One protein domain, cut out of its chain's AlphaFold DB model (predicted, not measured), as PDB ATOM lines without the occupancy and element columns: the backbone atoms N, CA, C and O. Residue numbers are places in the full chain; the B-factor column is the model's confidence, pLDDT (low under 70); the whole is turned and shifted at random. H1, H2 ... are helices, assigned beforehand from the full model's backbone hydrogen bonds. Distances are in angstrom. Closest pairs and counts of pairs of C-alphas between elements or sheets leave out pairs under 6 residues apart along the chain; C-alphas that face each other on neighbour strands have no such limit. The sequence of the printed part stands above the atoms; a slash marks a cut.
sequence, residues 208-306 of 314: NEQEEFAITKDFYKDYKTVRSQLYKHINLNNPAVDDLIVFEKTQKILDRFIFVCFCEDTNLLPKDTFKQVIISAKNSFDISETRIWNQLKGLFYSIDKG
ATOM      1  N   ASN A 208     -18.505  28.636  23.715       88.62
ATOM      2  CA  ASN A 208     -17.842  28.334  24.987       88.62
ATOM      3  C   ASN A 208     -16.339  28.604  24.896       88.62
ATOM      4  O   ASN A 208     -15.814  29.316  25.745       88.62
ATOM      5  N   GLU A 209     -15.681  28.139  23.832       89.06
ATOM      6  CA  GLU A 209     -14.249  28.377  23.604       89.06
ATOM      7  C   GLU A 209     -13.922  29.878  23.530       89.06
ATOM      8  O   GLU A 209     -12.951  30.351  24.124       89.06
ATOM      9  N   GLN A 210     -14.751  30.663  22.832       89.31
ATOM     10  CA  GLN A 210     -14.569  32.113  22.729       89.31
ATOM     11  C   GLN A 210     -14.693  32.814  24.084       89.31
ATOM     12  O   GLN A 210     -13.935  33.745  24.365       89.31
ATOM     13  N   GLU A 211     -15.632  32.385  24.921       85.88
ATOM     14  CA  GLU A 211     -15.811  32.955  26.252       85.88
ATOM     15  C   GLU A 211     -14.709  32.538  27.221       85.88
ATOM     16  O   GLU A 211     -14.191  33.388  27.943       85.88
ATOM     17  N   GLU A 212     -14.289  31.273  27.205       85.06
ATOM     18  CA  GLU A 212     -13.139  30.812  27.988       85.06
ATOM     19  C   GLU A 212     -11.865  31.565  27.597       85.06
ATOM     20  O   GLU A 212     -11.104  32.018  28.462       85.06
ATOM     21  N   PHE A 213     -11.668  31.791  26.297       87.06
ATOM     22  CA  PHE A 213     -10.579  32.616  25.794       87.06
ATOM     23  C   PHE A 213     -10.691  34.074  26.261       87.06
ATOM     24  O   PHE A 213      -9.692  34.656  26.689       87.06
ATOM     25  N   ALA A 214     -11.888  34.669  26.219       89.25
ATOM     26  CA  ALA A 214     -12.120  36.039  26.676       89.25
ATOM     27  C   ALA A 214     -11.840  36.199  28.179       89.25
ATOM     28  O   ALA A 214     -11.072  37.081  28.560       89.25
ATOM     29  N   ILE A 215     -12.368  35.296  29.012       87.25
ATOM     30  CA  ILE A 215     -12.125  35.268  30.463       87.25
ATOM     31  C   ILE A 215     -10.627  35.133  30.745       87.25
ATOM     32  O   ILE A 215     -10.073  35.885  31.547       87.25
ATOM     33  N   THR A 216      -9.953  34.212  30.053       87.81
ATOM     34  CA  THR A 216      -8.507  33.998  30.193       87.81
ATOM     35  C   THR A 216      -7.726  35.262  29.834       87.81
ATOM     36  O   THR A 216      -6.826  35.682  30.565       87.81
ATOM     37  N   LYS A 217      -8.081  35.908  28.720       92.75
ATOM     38  CA  LYS A 217      -7.441  37.142  28.257       92.75
ATOM     39  C   LYS A 217      -7.617  38.286  29.255       92.75
ATOM     40  O   LYS A 217      -6.638  38.979  29.550       92.75
ATOM     41  N   ASP A 218      -8.827  38.476  29.768       93.69
ATOM     42  CA  ASP A 218      -9.132  39.527  30.738       93.69
ATOM     43  C   ASP A 218      -8.413  39.273  32.067       93.69
ATOM     44  O   ASP A 218      -7.745  40.171  32.582       93.69
ATOM     45  N   PHE A 219      -8.402  38.025  32.547       90.94
ATOM     46  CA  PHE A 219      -7.637  37.640  33.732       90.94
ATOM     47  C   PHE A 219      -6.146  37.965  33.585       90.94
ATOM     48  O   PHE A 219      -5.568  38.605  34.462       90.94
ATOM     49  N   TYR A 220      -5.504  37.591  32.471       90.31
ATOM     50  CA  TYR A 220      -4.077  37.882  32.272       90.31
ATOM     51  C   TYR A 220      -3.782  39.380  32.146       90.31
ATOM     52  O   TYR A 220      -2.720  39.842  32.581       90.31
ATOM     53  N   LYS A 221      -4.707  40.154  31.570       94.94
ATOM     54  CA  LYS A 221      -4.604  41.614  31.499       94.94
ATOM     55  C   LYS A 221      -4.647  42.237  32.897       94.94
ATOM     56  O   LYS A 221      -3.776  43.053  33.226       94.94
ATOM     57  N   ASP A 222      -5.608  41.834  33.718       94.44
ATOM     58  CA  ASP A 222      -5.762  42.337  35.082       94.44
ATOM     59  C   ASP A 222      -4.600  41.884  35.963       94.44
ATOM     60  O   ASP A 222      -3.965  42.702  36.630       94.44
ATOM     61  N   TYR A 223      -4.216  40.611  35.864       94.38
ATOM     62  CA  TYR A 223      -3.065  40.045  36.559       94.38
ATOM     63  C   TYR A 223      -1.775  40.817  36.262       94.38
ATOM     64  O   TYR A 223      -1.040  41.195  37.178       94.38
ATOM     65  N   LYS A 224      -1.501  41.120  34.985       94.94
ATOM     66  CA  LYS A 224      -0.327  41.914  34.586       94.94
ATOM     67  C   LYS A 224      -0.356  43.313  35.206       94.94
ATOM     68  O   LYS A 224       0.687  43.806  35.647       94.94
ATOM     69  N   THR A 225      -1.530  43.939  35.241       96.94
ATOM     70  CA  THR A 225      -1.728  45.277  35.810       96.94
ATOM     71  C   THR A 225      -1.481  45.271  37.316       96.94
ATOM     72  O   THR A 225      -0.639  46.031  37.799       96.94
ATOM     73  N   VAL A 226      -2.128  44.355  38.041       96.00
ATOM     74  CA  VAL A 226      -1.974  44.186  39.493       96.00
ATOM     75  C   VAL A 226      -0.526  43.860  39.848       96.00
ATOM     76  O   VAL A 226       0.030  44.483  40.749       96.00
ATOM     77  N   ARG A 227       0.134  42.959  39.108       97.38
ATOM     78  CA  ARG A 227       1.548  42.630  39.338       97.38
ATOM     79  C   ARG A 227       2.451  43.845  39.195       97.38
ATOM     80  O   ARG A 227       3.312  44.055  40.041       97.38
ATOM     81  N   SER A 228       2.254  44.651  38.150       97.31
ATOM     82  CA  SER A 228       3.057  45.859  37.940       97.31
ATOM     83  C   SER A 228       2.848  46.884  39.056       97.31
ATOM     84  O   SER A 228       3.820  47.456  39.546       97.31
ATOM     85  N   GLN A 229       1.601  47.097  39.479       97.38
ATOM     86  CA  GLN A 229       1.271  48.020  40.565       97.38
ATOM     87  C   GLN A 229       1.838  47.545  41.906       97.38
ATOM     88  O   GLN A 229       2.474  48.331  42.606       97.38
ATOM     89  N   LEU A 230       1.668  46.260  42.234       96.25
ATOM     90  CA  LEU A 230       2.176  45.672  43.470       96.25
ATOM     91  C   LEU A 230       3.705  45.719  43.523       96.25
ATOM     92  O   LEU A 230       4.257  46.161  44.525       96.25
ATOM     93  N   TYR A 231       4.382  45.342  42.437       97.62
ATOM     94  CA  TYR A 231       5.839  45.431  42.336       97.62
ATOM     95  C   TYR A 231       6.329  46.868  42.547       97.62
ATOM     96  O   TYR A 231       7.189  47.098  43.393       97.62
ATOM     97  N   LYS A 232       5.741  47.850  41.845       97.12
ATOM     98  CA  LYS A 232       6.098  49.270  42.015       97.12
ATOM     99  C   LYS A 232       5.903  49.722  43.458       97.12
ATOM    100  O   LYS A 232       6.773  50.385  44.007       97.12
ATOM    101  N   HIS A 233       4.784  49.346  44.073       95.62
ATOM    102  CA  HIS A 233       4.493  49.695  45.457       95.62
ATOM    103  C   HIS A 233       5.499  49.074  46.436       95.62
ATOM    104  O   HIS A 233       5.995  49.769  47.319       95.62
ATOM    105  N   ILE A 234       5.836  47.789  46.284       95.12
ATOM    106  CA  ILE A 234       6.827  47.129  47.148       95.12
ATOM    107  C   ILE A 234       8.207  47.761  46.948       95.12
ATOM    108  O   ILE A 234       8.865  48.057  47.940       95.12
ATOM    109  N   ASN A 235       8.613  48.030  45.704       95.69
ATOM    110  CA  ASN A 235       9.912  48.625  45.395       95.69
ATOM    111  C   ASN A 235      10.060  50.027  46.013       95.69
ATOM    112  O   ASN A 235      11.010  50.293  46.743       95.69
ATOM    113  N   LEU A 236       9.061  50.899  45.817       96.38
ATOM    114  CA  LEU A 236       9.061  52.263  46.365       96.38
ATOM    115  C   LEU A 236       9.176  52.298  47.895       96.38
ATOM    116  O   LEU A 236       9.815  53.191  48.441       96.38
ATOM    117  N   ASN A 237       8.574  51.327  48.585       94.31
ATOM    118  CA  ASN A 237       8.606  51.246  50.046       94.31
ATOM    119  C   ASN A 237       9.822  50.476  50.591       94.31
ATOM    120  O   ASN A 237       9.992  50.395  51.806       94.31
ATOM    121  N   ASN A 238      10.660  49.891  49.728       95.00
ATOM    122  CA  ASN A 238      11.825  49.097  50.123       95.00
ATOM    123  C   ASN A 238      13.047  49.406  49.228       95.00
ATOM    124  O   ASN A 238      13.626  48.482  48.659       95.00
ATOM    125  N   PRO A 239      13.489  50.677  49.116       94.31
ATOM    126  CA  PRO A 239      14.493  51.098  48.129       94.31
ATOM    127  C   PRO A 239      15.892  50.497  48.344       94.31
ATOM    128  O   PRO A 239      16.730  50.554  47.450       94.31
ATOM    129  N   ALA A 240      16.165  49.951  49.532       96.62
ATOM    130  CA  ALA A 240      17.431  49.294  49.858       96.62
ATOM    131  C   ALA A 240      17.448  47.789  49.522       96.62
ATOM    132  O   ALA A 240      18.477  47.139  49.698       96.62
ATOM    133  N   VAL A 241      16.316  47.215  49.098       96.38
ATOM    134  CA  VAL A 241      16.202  45.794  48.751       96.38
ATOM    135  C   VAL A 241      16.496  45.612  47.265       96.38
ATOM    136  O   VAL A 241      16.036  46.394  46.439       96.38
ATOM    137  N   ASP A 242      17.247  44.564  46.933       96.75
ATOM    138  CA  ASP A 242      17.557  44.217  45.548       96.75
ATOM    139  C   ASP A 242      16.285  43.993  44.710       96.75
ATOM    140  O   ASP A 242      15.320  43.356  45.149       96.75
ATOM    141  N   ASP A 243      16.302  44.505  43.481       95.12
ATOM    142  CA  ASP A 243      15.144  44.517  42.589       95.12
ATOM    143  C   ASP A 243      14.627  43.110  42.258       95.12
ATOM    144  O   ASP A 243      13.415  42.868  42.209       95.12
ATOM    145  N   LEU A 244      15.542  42.147  42.107       95.88
ATOM    146  CA  LEU A 244      15.196  40.759  41.827       95.88
ATOM    147  C   LEU A 244      14.460  40.136  43.015       95.88
ATOM    148  O   LEU A 244      13.491  39.397  42.826       95.88
ATOM    149  N   ILE A 245      14.870  40.476  44.242       97.19
ATOM    150  CA  ILE A 245      14.188  40.035  45.465       97.19
ATOM    151  C   ILE A 245      12.783  40.644  45.529       97.19
ATOM    152  O   ILE A 245      11.820  39.931  45.824       97.19
ATOM    153  N   VAL A 246      12.628  41.936  45.224       97.38
ATOM    154  CA  VAL A 246      11.310  42.596  45.186       97.38
ATOM    155  C   VAL A 246      10.388  41.927  44.164       97.38
ATOM    156  O   VAL A 246       9.220  41.646  44.465       97.38
ATOM    157  N   PHE A 247      10.906  41.620  42.975       95.56
ATOM    158  CA  PHE A 247      10.166  40.902  41.942       95.56
ATOM    159  C   PHE A 247       9.751  39.495  42.404       95.56
ATOM    160  O   PHE A 247       8.571  39.143  42.314       95.56
ATOM    161  N   GLU A 248      10.677  38.723  42.984       97.75
ATOM    162  CA  GLU A 248      10.410  37.385  43.534       97.75
ATOM    163  C   GLU A 248       9.310  37.426  44.608       97.75
ATOM    164  O   GLU A 248       8.370  36.626  44.578       97.75
ATOM    165  N   LYS A 249       9.371  38.380  45.551       96.75
ATOM    166  CA  LYS A 249       8.351  38.496  46.609       96.75
ATOM    167  C   LYS A 249       7.008  38.972  46.069       96.75
ATOM    168  O   LYS A 249       5.984  38.482  46.541       96.75
ATOM    169  N   THR A 250       6.996  39.851  45.067       97.25
ATOM    170  CA  THR A 250       5.761  40.240  44.368       97.25
ATOM    171  C   THR A 250       5.080  39.010  43.776       97.25
ATOM    172  O   THR A 250       3.898  38.777  44.033       97.25
ATOM    173  N   GLN A 251       5.833  38.197  43.031       96.94
ATOM    174  CA  GLN A 251       5.315  36.982  42.410       96.94
ATOM    175  C   GLN A 251       4.800  36.000  43.471       96.94
ATOM    176  O   GLN A 251       3.657  35.563  43.397       96.94
ATOM    177  N   LYS A 252       5.573  35.775  44.541       96.75
ATOM    178  CA  LYS A 252       5.182  34.901  45.658       96.75
ATOM    179  C   LYS A 252       3.877  35.325  46.341       96.75
ATOM    180  O   LYS A 252       3.119  34.468  46.790       96.75
ATOM    181  N   ILE A 253       3.617  36.628  46.471       95.56
ATOM    182  CA  ILE A 253       2.358  37.133  47.041       95.56
ATOM    183  C   ILE A 253       1.186  36.808  46.111       95.56
ATOM    184  O   ILE A 253       0.174  36.285  46.571       95.56
ATOM    185  N   LEU A 254       1.338  37.075  44.813       95.56
ATOM    186  CA  LEU A 254       0.299  36.792  43.822       95.56
ATOM    187  C   LEU A 254       0.001  35.297  43.710       95.56
ATOM    188  O   LEU A 254      -1.165  34.916  43.693       95.56
ATOM    189  N   ASP A 255       1.036  34.457  43.702       95.25
ATOM    190  CA  ASP A 255       0.886  33.002  43.640       95.25
ATOM    191  C   ASP A 255       0.111  32.479  44.850       95.25
ATOM    192  O   ASP A 255      -0.751  31.617  44.708       95.25
ATOM    193  N   ARG A 256       0.346  33.042  46.043       95.38
ATOM    194  CA  ARG A 256      -0.425  32.700  47.244       95.38
ATOM    195  C   ARG A 256      -1.889  33.119  47.143       95.38
ATOM    196  O   ARG A 256      -2.744  32.374  47.608       95.38
ATOM    197  N   PHE A 257      -2.193  34.276  46.554       93.44
ATOM    198  CA  PHE A 257      -3.584  34.681  46.322       93.44
ATOM    199  C   PHE A 257      -4.284  33.735  45.345       93.44
ATOM    200  O   PHE A 257      -5.357  33.231  45.661       93.44
ATOM    201  N   ILE A 258      -3.642  33.429  44.210       92.81
ATOM    202  CA  ILE A 258      -4.171  32.476  43.224       92.81
ATOM    203  C   ILE A 258      -4.368  31.098  43.858       92.81
ATOM    204  O   ILE A 258      -5.399  30.469  43.644       92.81
ATOM    205  N   PHE A 259      -3.409  30.642  44.664       94.19
ATOM    206  CA  PHE A 259      -3.492  29.359  45.350       94.19
ATOM    207  C   PHE A 259      -4.687  29.291  46.305       94.19
ATOM    208  O   PHE A 259      -5.394  28.290  46.308       94.19
ATOM    209  N   VAL A 260      -4.957  30.355  47.071       94.00
ATOM    210  CA  VAL A 260      -6.149  30.407  47.931       94.00
ATOM    211  C   VAL A 260      -7.422  30.299  47.096       94.00
ATOM    212  O   VAL A 260      -8.240  29.438  47.400       94.00
ATOM    213  N   CYS A 261      -7.567  31.092  46.030       91.12
ATOM    214  CA  CYS A 261      -8.743  31.023  45.153       91.12
ATOM    215  C   CYS A 261      -8.920  29.624  44.538       91.12
ATOM    216  O   CYS A 261     -10.013  29.067  44.551       91.12
ATOM    217  N   PHE A 262      -7.832  29.000  44.084       90.75
ATOM    218  CA  PHE A 262      -7.856  27.616  43.611       90.75
ATOM    219  C   PHE A 262      -8.327  26.640  44.701       90.75
ATOM    220  O   PHE A 262      -9.144  25.753  44.445       90.75
ATOM    221  N   CYS A 263      -7.830  26.779  45.930       93.06
ATOM    222  CA  CYS A 263      -8.258  25.940  47.044       93.06
ATOM    223  C   CYS A 263      -9.743  26.129  47.395       93.06
ATOM    224  O   CYS A 263     -10.400  25.150  47.746       93.06
ATOM    225  N   GLU A 264     -10.286  27.343  47.280       92.06
ATOM    226  CA  GLU A 264     -11.725  27.607  47.433       92.06
ATOM    227  C   GLU A 264     -12.553  26.884  46.362       92.06
ATOM    228  O   GLU A 264     -13.529  26.208  46.684       92.06
ATOM    229  N   ASP A 265     -12.130  26.963  45.097       84.94
ATOM    230  CA  ASP A 265     -12.840  26.353  43.964       84.94
ATOM    231  C   ASP A 265     -12.784  24.817  43.981       84.94
ATOM    232  O   ASP A 265     -13.683  24.132  43.488       84.94
ATOM    233  N   THR A 266     -11.734  24.257  44.580       85.44
ATOM    234  CA  THR A 266     -11.534  22.809  44.738       85.44
ATOM    235  C   THR A 266     -12.085  22.243  46.049       85.44
ATOM    236  O   THR A 266     -11.936  21.044  46.289       85.44
ATOM    237  N   ASN A 267     -12.743  23.060  46.883       87.56
ATOM    238  CA  ASN A 267     -13.196  22.714  48.239       87.56
ATOM    239  C   ASN A 267     -12.067  22.243  49.186       87.56
ATOM    240  O   ASN A 267     -12.340  21.583  50.190       87.56
ATOM    241  N   LEU A 268     -10.804  22.570  48.891       90.06
ATOM    242  CA  LEU A 268      -9.689  22.401  49.833       90.06
ATOM    243  C   LEU A 268      -9.726  23.457  50.944       90.06
ATOM    244  O   LEU A 268      -9.236  23.217  52.046       90.06
ATOM    245  N   LEU A 269     -10.323  24.616  50.662       91.75
ATOM    246  CA  LEU A 269     -10.693  25.628  51.643       91.75
ATOM    247  C   LEU A 269     -12.208  25.873  51.594       91.75
ATOM    248  O   LEU A 269     -12.835  25.638  50.557       91.75
ATOM    249  N   PRO A 270     -12.815  26.364  52.691       91.56
ATOM    250  CA  PRO A 270     -14.196  26.826  52.663       91.56
ATOM    251  C   PRO A 270     -14.413  27.876  51.569       91.56
ATOM    252  O   PRO A 270     -13.541  28.709  51.308       91.56
ATOM    253  N   LYS A 271     -15.598  27.872  50.956       90.38
ATOM    254  CA  LYS A 271     -15.970  28.895  49.973       90.38
ATOM    255  C   LYS A 271     -15.886  30.292  50.586       90.38
ATOM    256  O   LYS A 271     -16.178  30.472  51.768       90.38
ATOM    257  N   ASP A 272     -15.512  31.269  49.763       91.06
ATOM    258  CA  ASP A 272     -15.376  32.678  50.145       91.06
ATOM    259  C   ASP A 272     -14.355  32.955  51.275       91.06
ATOM    260  O   ASP A 272     -14.381  34.042  51.851       91.06
ATOM    261  N   THR A 273     -13.441  32.032  51.604       91.75
ATOM    262  CA  THR A 273     -12.410  32.209  52.653       91.75
ATOM    263  C   THR A 273     -11.645  33.529  52.514       91.75
ATOM    264  O   THR A 273     -11.546  34.297  53.472       91.75
ATOM    265  N   PHE A 274     -11.133  33.839  51.328       89.31
ATOM    266  CA  PHE A 274     -10.408  35.060  51.017       89.31
ATOM    267  C   PHE A 274     -11.285  36.285  51.275       89.31
ATOM    268  O   PHE A 274     -10.878  37.216  51.969       89.31
ATOM    269  N   LYS A 275     -12.529  36.267  50.785       91.50
ATOM    270  CA  LYS A 275     -13.500  37.346  50.997       91.50
ATOM    271  C   LYS A 275     -13.805  37.542  52.483       91.50
ATOM    272  O   LYS A 275     -13.836  38.685  52.939       91.50
ATOM    273  N   GLN A 276     -13.974  36.458  53.239       91.56
ATOM    274  CA  GLN A 276     -14.184  36.510  54.684       91.56
ATOM    275  C   GLN A 276     -12.976  37.110  55.401       91.56
ATOM    276  O   GLN A 276     -13.155  37.999  56.225       91.56
ATOM    277  N   VAL A 277     -11.750  36.740  55.022       91.56
ATOM    278  CA  VAL A 277     -10.523  37.345  55.570       91.56
ATOM    279  C   VAL A 277     -10.491  38.858  55.342       91.56
ATOM    280  O   VAL A 277     -10.188  39.615  56.268       91.56
ATOM    281  N   ILE A 278     -10.861  39.329  54.146       90.31
ATOM    282  CA  ILE A 278     -10.952  40.769  53.863       90.31
ATOM    283  C   ILE A 278     -12.031  41.445  54.724       90.31
ATOM    284  O   ILE A 278     -11.793  42.535  55.248       90.31
ATOM    285  N   ILE A 279     -13.205  40.827  54.880       91.88
ATOM    286  CA  ILE A 279     -14.306  41.360  55.700       91.88
ATOM    287  C   ILE A 279     -13.893  41.430  57.175       91.88
ATOM    288  O   ILE A 279     -14.022  42.486  57.792       91.88
ATOM    289  N   SER A 280     -13.335  40.351  57.727       89.62
ATOM    290  CA  SER A 280     -12.840  40.294  59.104       89.62
ATOM    291  C   SER A 280     -11.763  41.341  59.363       89.62
ATOM    292  O   SER A 280     -11.809  42.018  60.386       89.62
ATOM    293  N   ALA A 281     -10.832  41.543  58.425       90.81
ATOM    294  CA  ALA A 281      -9.823  42.589  58.544       90.81
ATOM    295  C   ALA A 281     -10.443  43.994  58.586       90.81
ATOM    296  O   ALA A 281     -10.057  44.809  59.422       90.81
ATOM    297  N   LYS A 282     -11.415  44.277  57.709       87.94
ATOM    298  CA  LYS A 282     -12.100  45.580  57.646       87.94
ATOM    299  C   LYS A 282     -12.956  45.869  58.879       87.94
ATOM    300  O   LYS A 282     -13.035  47.023  59.283       87.94
ATOM    301  N   ASN A 283     -13.558  44.838  59.466       89.81
ATOM    302  CA  ASN A 283     -14.398  44.950  60.661       89.81
ATOM    303  C   ASN A 283     -13.601  44.863  61.972       89.81
ATOM    304  O   ASN A 283     -14.179  44.997  63.047       89.81
ATOM    305  N   SER A 284     -12.293  44.603  61.903       88.44
ATOM    306  CA  SER A 284     -11.446  44.540  63.091       88.44
ATOM    307  C   SER A 284     -11.213  45.928  63.695       88.44
ATOM    308  O   SER A 284     -11.155  46.932  62.985       88.44
ATOM    309  N   PHE A 285     -11.000  45.972  65.011       88.31
ATOM    310  CA  PHE A 285     -10.574  47.181  65.725       88.31
ATOM    311  C   PHE A 285      -9.084  47.518  65.510       88.31
ATOM    312  O   PHE A 285      -8.574  48.448  66.130       88.31
ATOM    313  N   ASP A 286      -8.374  46.776  64.647       86.31
ATOM    314  CA  ASP A 286      -7.007  47.116  64.247       86.31
ATOM    315  C   ASP A 286      -7.031  48.403  63.406       86.31
ATOM    316  O   ASP A 286      -7.655  48.470  62.341       86.31
ATOM    317  N   ILE A 287      -6.353  49.436  63.906       86.75
ATOM    318  CA  ILE A 287      -6.214  50.741  63.248       86.75
ATOM    319  C   ILE A 287      -5.049  50.778  62.250       86.75
ATOM    320  O   ILE A 287      -4.869  51.787  61.571       86.75
ATOM    321  N   SER A 288      -4.259  49.703  62.143       88.12
ATOM    322  CA  SER A 288      -3.114  49.658  61.239       88.12
ATOM    323  C   SER A 288      -3.541  49.747  59.772       88.12
ATOM    324  O   SER A 288      -4.484  49.091  59.316       88.12
ATOM    325  N   GLU A 289      -2.777  50.504  58.984       85.56
ATOM    326  CA  GLU A 289      -2.960  50.584  57.527       85.56
ATOM    327  C   GLU A 289      -2.730  49.222  56.844       85.56
ATOM    328  O   GLU A 289      -3.222  48.962  55.747       85.56
ATOM    329  N   THR A 290      -2.046  48.301  57.535       88.94
ATOM    330  CA  THR A 290      -1.707  46.954  57.061       88.94
ATOM    331  C   THR A 290      -2.642  45.847  57.556       88.94
ATOM    332  O   THR A 290      -2.355  44.673  57.334       88.94
ATOM    333  N   ARG A 291      -3.761  46.167  58.216       91.38
ATOM    334  CA  ARG A 291      -4.659  45.168  58.836       91.38
ATOM    335  C   ARG A 291      -5.089  44.029  57.909       91.38
ATOM    336  O   ARG A 291      -5.075  42.865  58.304       91.38
ATOM    337  N   ILE A 292      -5.389  44.341  56.646       91.38
ATOM    338  CA  ILE A 292      -5.734  43.340  55.622       91.38
ATOM    339  C   ILE A 292      -4.555  42.393  55.381       91.38
ATOM    340  O   ILE A 292      -4.717  41.175  55.372       91.38
ATOM    341  N   TRP A 293      -3.353  42.948  55.235       92.06
ATOM    342  CA  TRP A 293      -2.140  42.165  55.040       92.06
ATOM    343  C   TRP A 293      -1.820  41.276  56.247       92.06
ATOM    344  O   TRP A 293      -1.418  40.126  56.078       92.06
ATOM    345  N   ASN A 294      -2.035  41.768  57.468       92.44
ATOM    346  CA  ASN A 294      -1.823  40.982  58.682       92.44
ATOM    347  C   ASN A 294      -2.749  39.763  58.749       92.44
ATOM    348  O   ASN A 294      -2.272  38.660  59.019       92.44
ATOM    349  N   GLN A 295      -4.028  39.929  58.413       92.25
ATOM    350  CA  GLN A 295      -4.973  38.811  58.351       92.25
ATOM    351  C   GLN A 295      -4.631  37.820  57.225       92.25
ATOM    352  O   GLN A 295      -4.648  36.610  57.445       92.25
ATOM    353  N   LEU A 296      -4.214  38.307  56.050       93.12
ATOM    354  CA  LEU A 296      -3.749  37.446  54.953       93.12
ATOM    355  C   LEU A 296      -2.505  36.631  55.332       93.12
ATOM    356  O   LEU A 296      -2.430  35.445  55.016       93.12
ATOM    357  N   LYS A 297      -1.542  37.218  56.057       93.56
ATOM    358  CA  LYS A 297      -0.404  36.461  56.608       93.56
ATOM    359  C   LYS A 297      -0.867  35.354  57.555       93.56
ATOM    360  O   LYS A 297      -0.327  34.253  57.481       93.56
ATOM    361  N   GLY A 298      -1.856  35.635  58.407       92.19
ATOM    362  CA  GLY A 298      -2.469  34.639  59.288       92.19
ATOM    363  C   GLY A 298      -3.101  33.484  58.509       92.19
ATOM    364  O   GLY A 298      -2.845  32.321  58.824       92.19
ATOM    365  N   LEU A 299      -3.841  33.791  57.439       93.38
ATOM    366  CA  LEU A 299      -4.391  32.787  56.526       93.38
ATOM    367  C   LEU A 299      -3.282  31.926  55.904       93.38
ATOM    368  O   LEU A 299      -3.342  30.704  55.979       93.38
ATOM    369  N   PHE A 300      -2.246  32.540  55.328       94.88
ATOM    370  CA  PHE A 300      -1.146  31.794  54.708       94.88
ATOM    371  C   PHE A 300      -0.404  30.904  55.698       94.88
ATOM    372  O   PHE A 300      -0.035  29.783  55.357       94.88
ATOM    373  N   TYR A 301      -0.195  31.390  56.919       93.56
ATOM    374  CA  TYR A 301       0.407  30.601  57.984       93.56
ATOM    375  C   TYR A 301      -0.477  29.409  58.367       93.56
ATOM    376  O   TYR A 301       0.020  28.298  58.513       93.56
ATOM    377  N   SER A 302      -1.789  29.627  58.460       92.06
ATOM    378  CA  SER A 302      -2.776  28.587  58.772       92.06
ATOM    379  C   SER A 302      -2.839  27.505  57.694       92.06
ATOM    380  O   SER A 302      -2.990  26.332  58.013       92.06
ATOM    381  N   ILE A 303      -2.686  27.886  56.423       92.44
ATOM    382  CA  ILE A 303      -2.587  26.948  55.300       92.44
ATOM    383  C   ILE A 303      -1.289  26.129  55.387       92.44
ATOM    384  O   ILE A 303      -1.317  24.925  55.159       92.44
ATOM    385  N   ASP A 304      -0.162  26.760  55.730       92.38
ATOM    386  CA  ASP A 304       1.150  26.096  55.793       92.38
ATOM    387  C   ASP A 304       1.314  25.172  57.012       92.38
ATOM    388  O   ASP A 304       1.918  24.106  56.913       92.38
ATOM    389  N   LYS A 305       0.813  25.584  58.183       92.56
ATOM    390  CA  LYS A 305       1.036  24.890  59.467       92.56
ATOM    391  C   LYS A 305      -0.187  24.171  60.022       92.56
ATOM    392  O   LYS A 305      -0.051  23.415  60.981       92.56
ATOM    393  N   GLY A 306      -1.358  24.385  59.430       85.06
ATOM    394  CA  GLY A 306      -2.636  24.031  60.034       85.06
ATOM    395  C   GLY A 306      -3.063  25.055  61.090       85.06
ATOM    396  O   GLY A 306      -2.238  25.728  61.712       85.06
TER     397      GLY A 306
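AT A GLANCE: This is residues 208 to 306 of the 314 residues of an uncharacterized protein of Bacillus toyonensis (UniProt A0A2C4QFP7). Two long helices, H1 and H2, make a splayed V, and the first half of H1 sticks out from it as a free arm, residues 208 to 222. A smaller helical hairpin, H3 and H4, sits on the other side of H2 from H1, with H4 crossing close by H2. The printed part has 99 residues with four named helices, in the order H1, H2, H3, H4, and no named strand; the class is all helix. The whole is loose, with a radius of gyration of the C-alphas of 15.7 A, and spans 46 by 32 by 25 A, the arm of H1 lying along its length.

IN THESE COORDINATES: Find C-alpha 208 at (-17.842, 28.334, 24.987); from there H1, residues 208 to 237, runs 43.0 A to C-alpha 237 at (8.606, 51.246, 50.046). H2, residues 243 to 265, starts at C-alpha 243 and covers 33.4 A. Look next at residues 273 to 283 for H3, 15.2 A long. H4, residues 291 to 305, covers 21.1 A and ends at C-alpha 305, (1.036, 24.890, 59.467).

HOW THE PARTS SIT: Start at H1, the longest helix by residues: with residues 227 to 235 alone it touches H2, and the closest C-alphas, of Tyr 231 and Thr 250, are 5.6 A apart. The two form a helical hairpin, running opposite ways at a steep tilt of 41 degrees. Further along H2, look at Arg 256: its C-alpha is 7.6 A from that of Phe 300 in H4, the closest pair of these two helices, which are close but not clearly touching and only just about perpendicular at 72 degrees. With residues 260 to 264 alone H2 only just touches H3, with 3 pairs of C-alphas within 8 A, the closest those of Glu 264 and Thr 273 at 7.0 A. Their lines are only just about perpendicular, at 71 degrees. H3 and H4 form the second helical hairpin: they touch, closest at the C-alphas of Ala 281 and Ile 292, 5.1 A apart, and run opposite ways at a tilt of 38 degrees, only just steep. H1 is apart from H3 and from H4. Of the three pairs of helices that touch, 0 are at a shallow tilt, and the helix packing is mostly crossed, the helices standing at an angle to each other. In H1, H2, H3 and H4 every O i to N i+4 pair is within hydrogen-bond range.

THE WHOLE: The two C-alphas farthest apart are those of Asn 208 and Ala 240, 48.0 A. Without the free residues 208 to 222, the body has 84 residues and spans 37 by 31 by 26 A. The printed part has no cut. The link from H1 to H2 is tight, and those from H2 to H3 and from H3 to H4 are short. In the B-factor column you will find a mean pLDDT of 92.5 for the printed part, and no printed residue is under 70 in this predicted model.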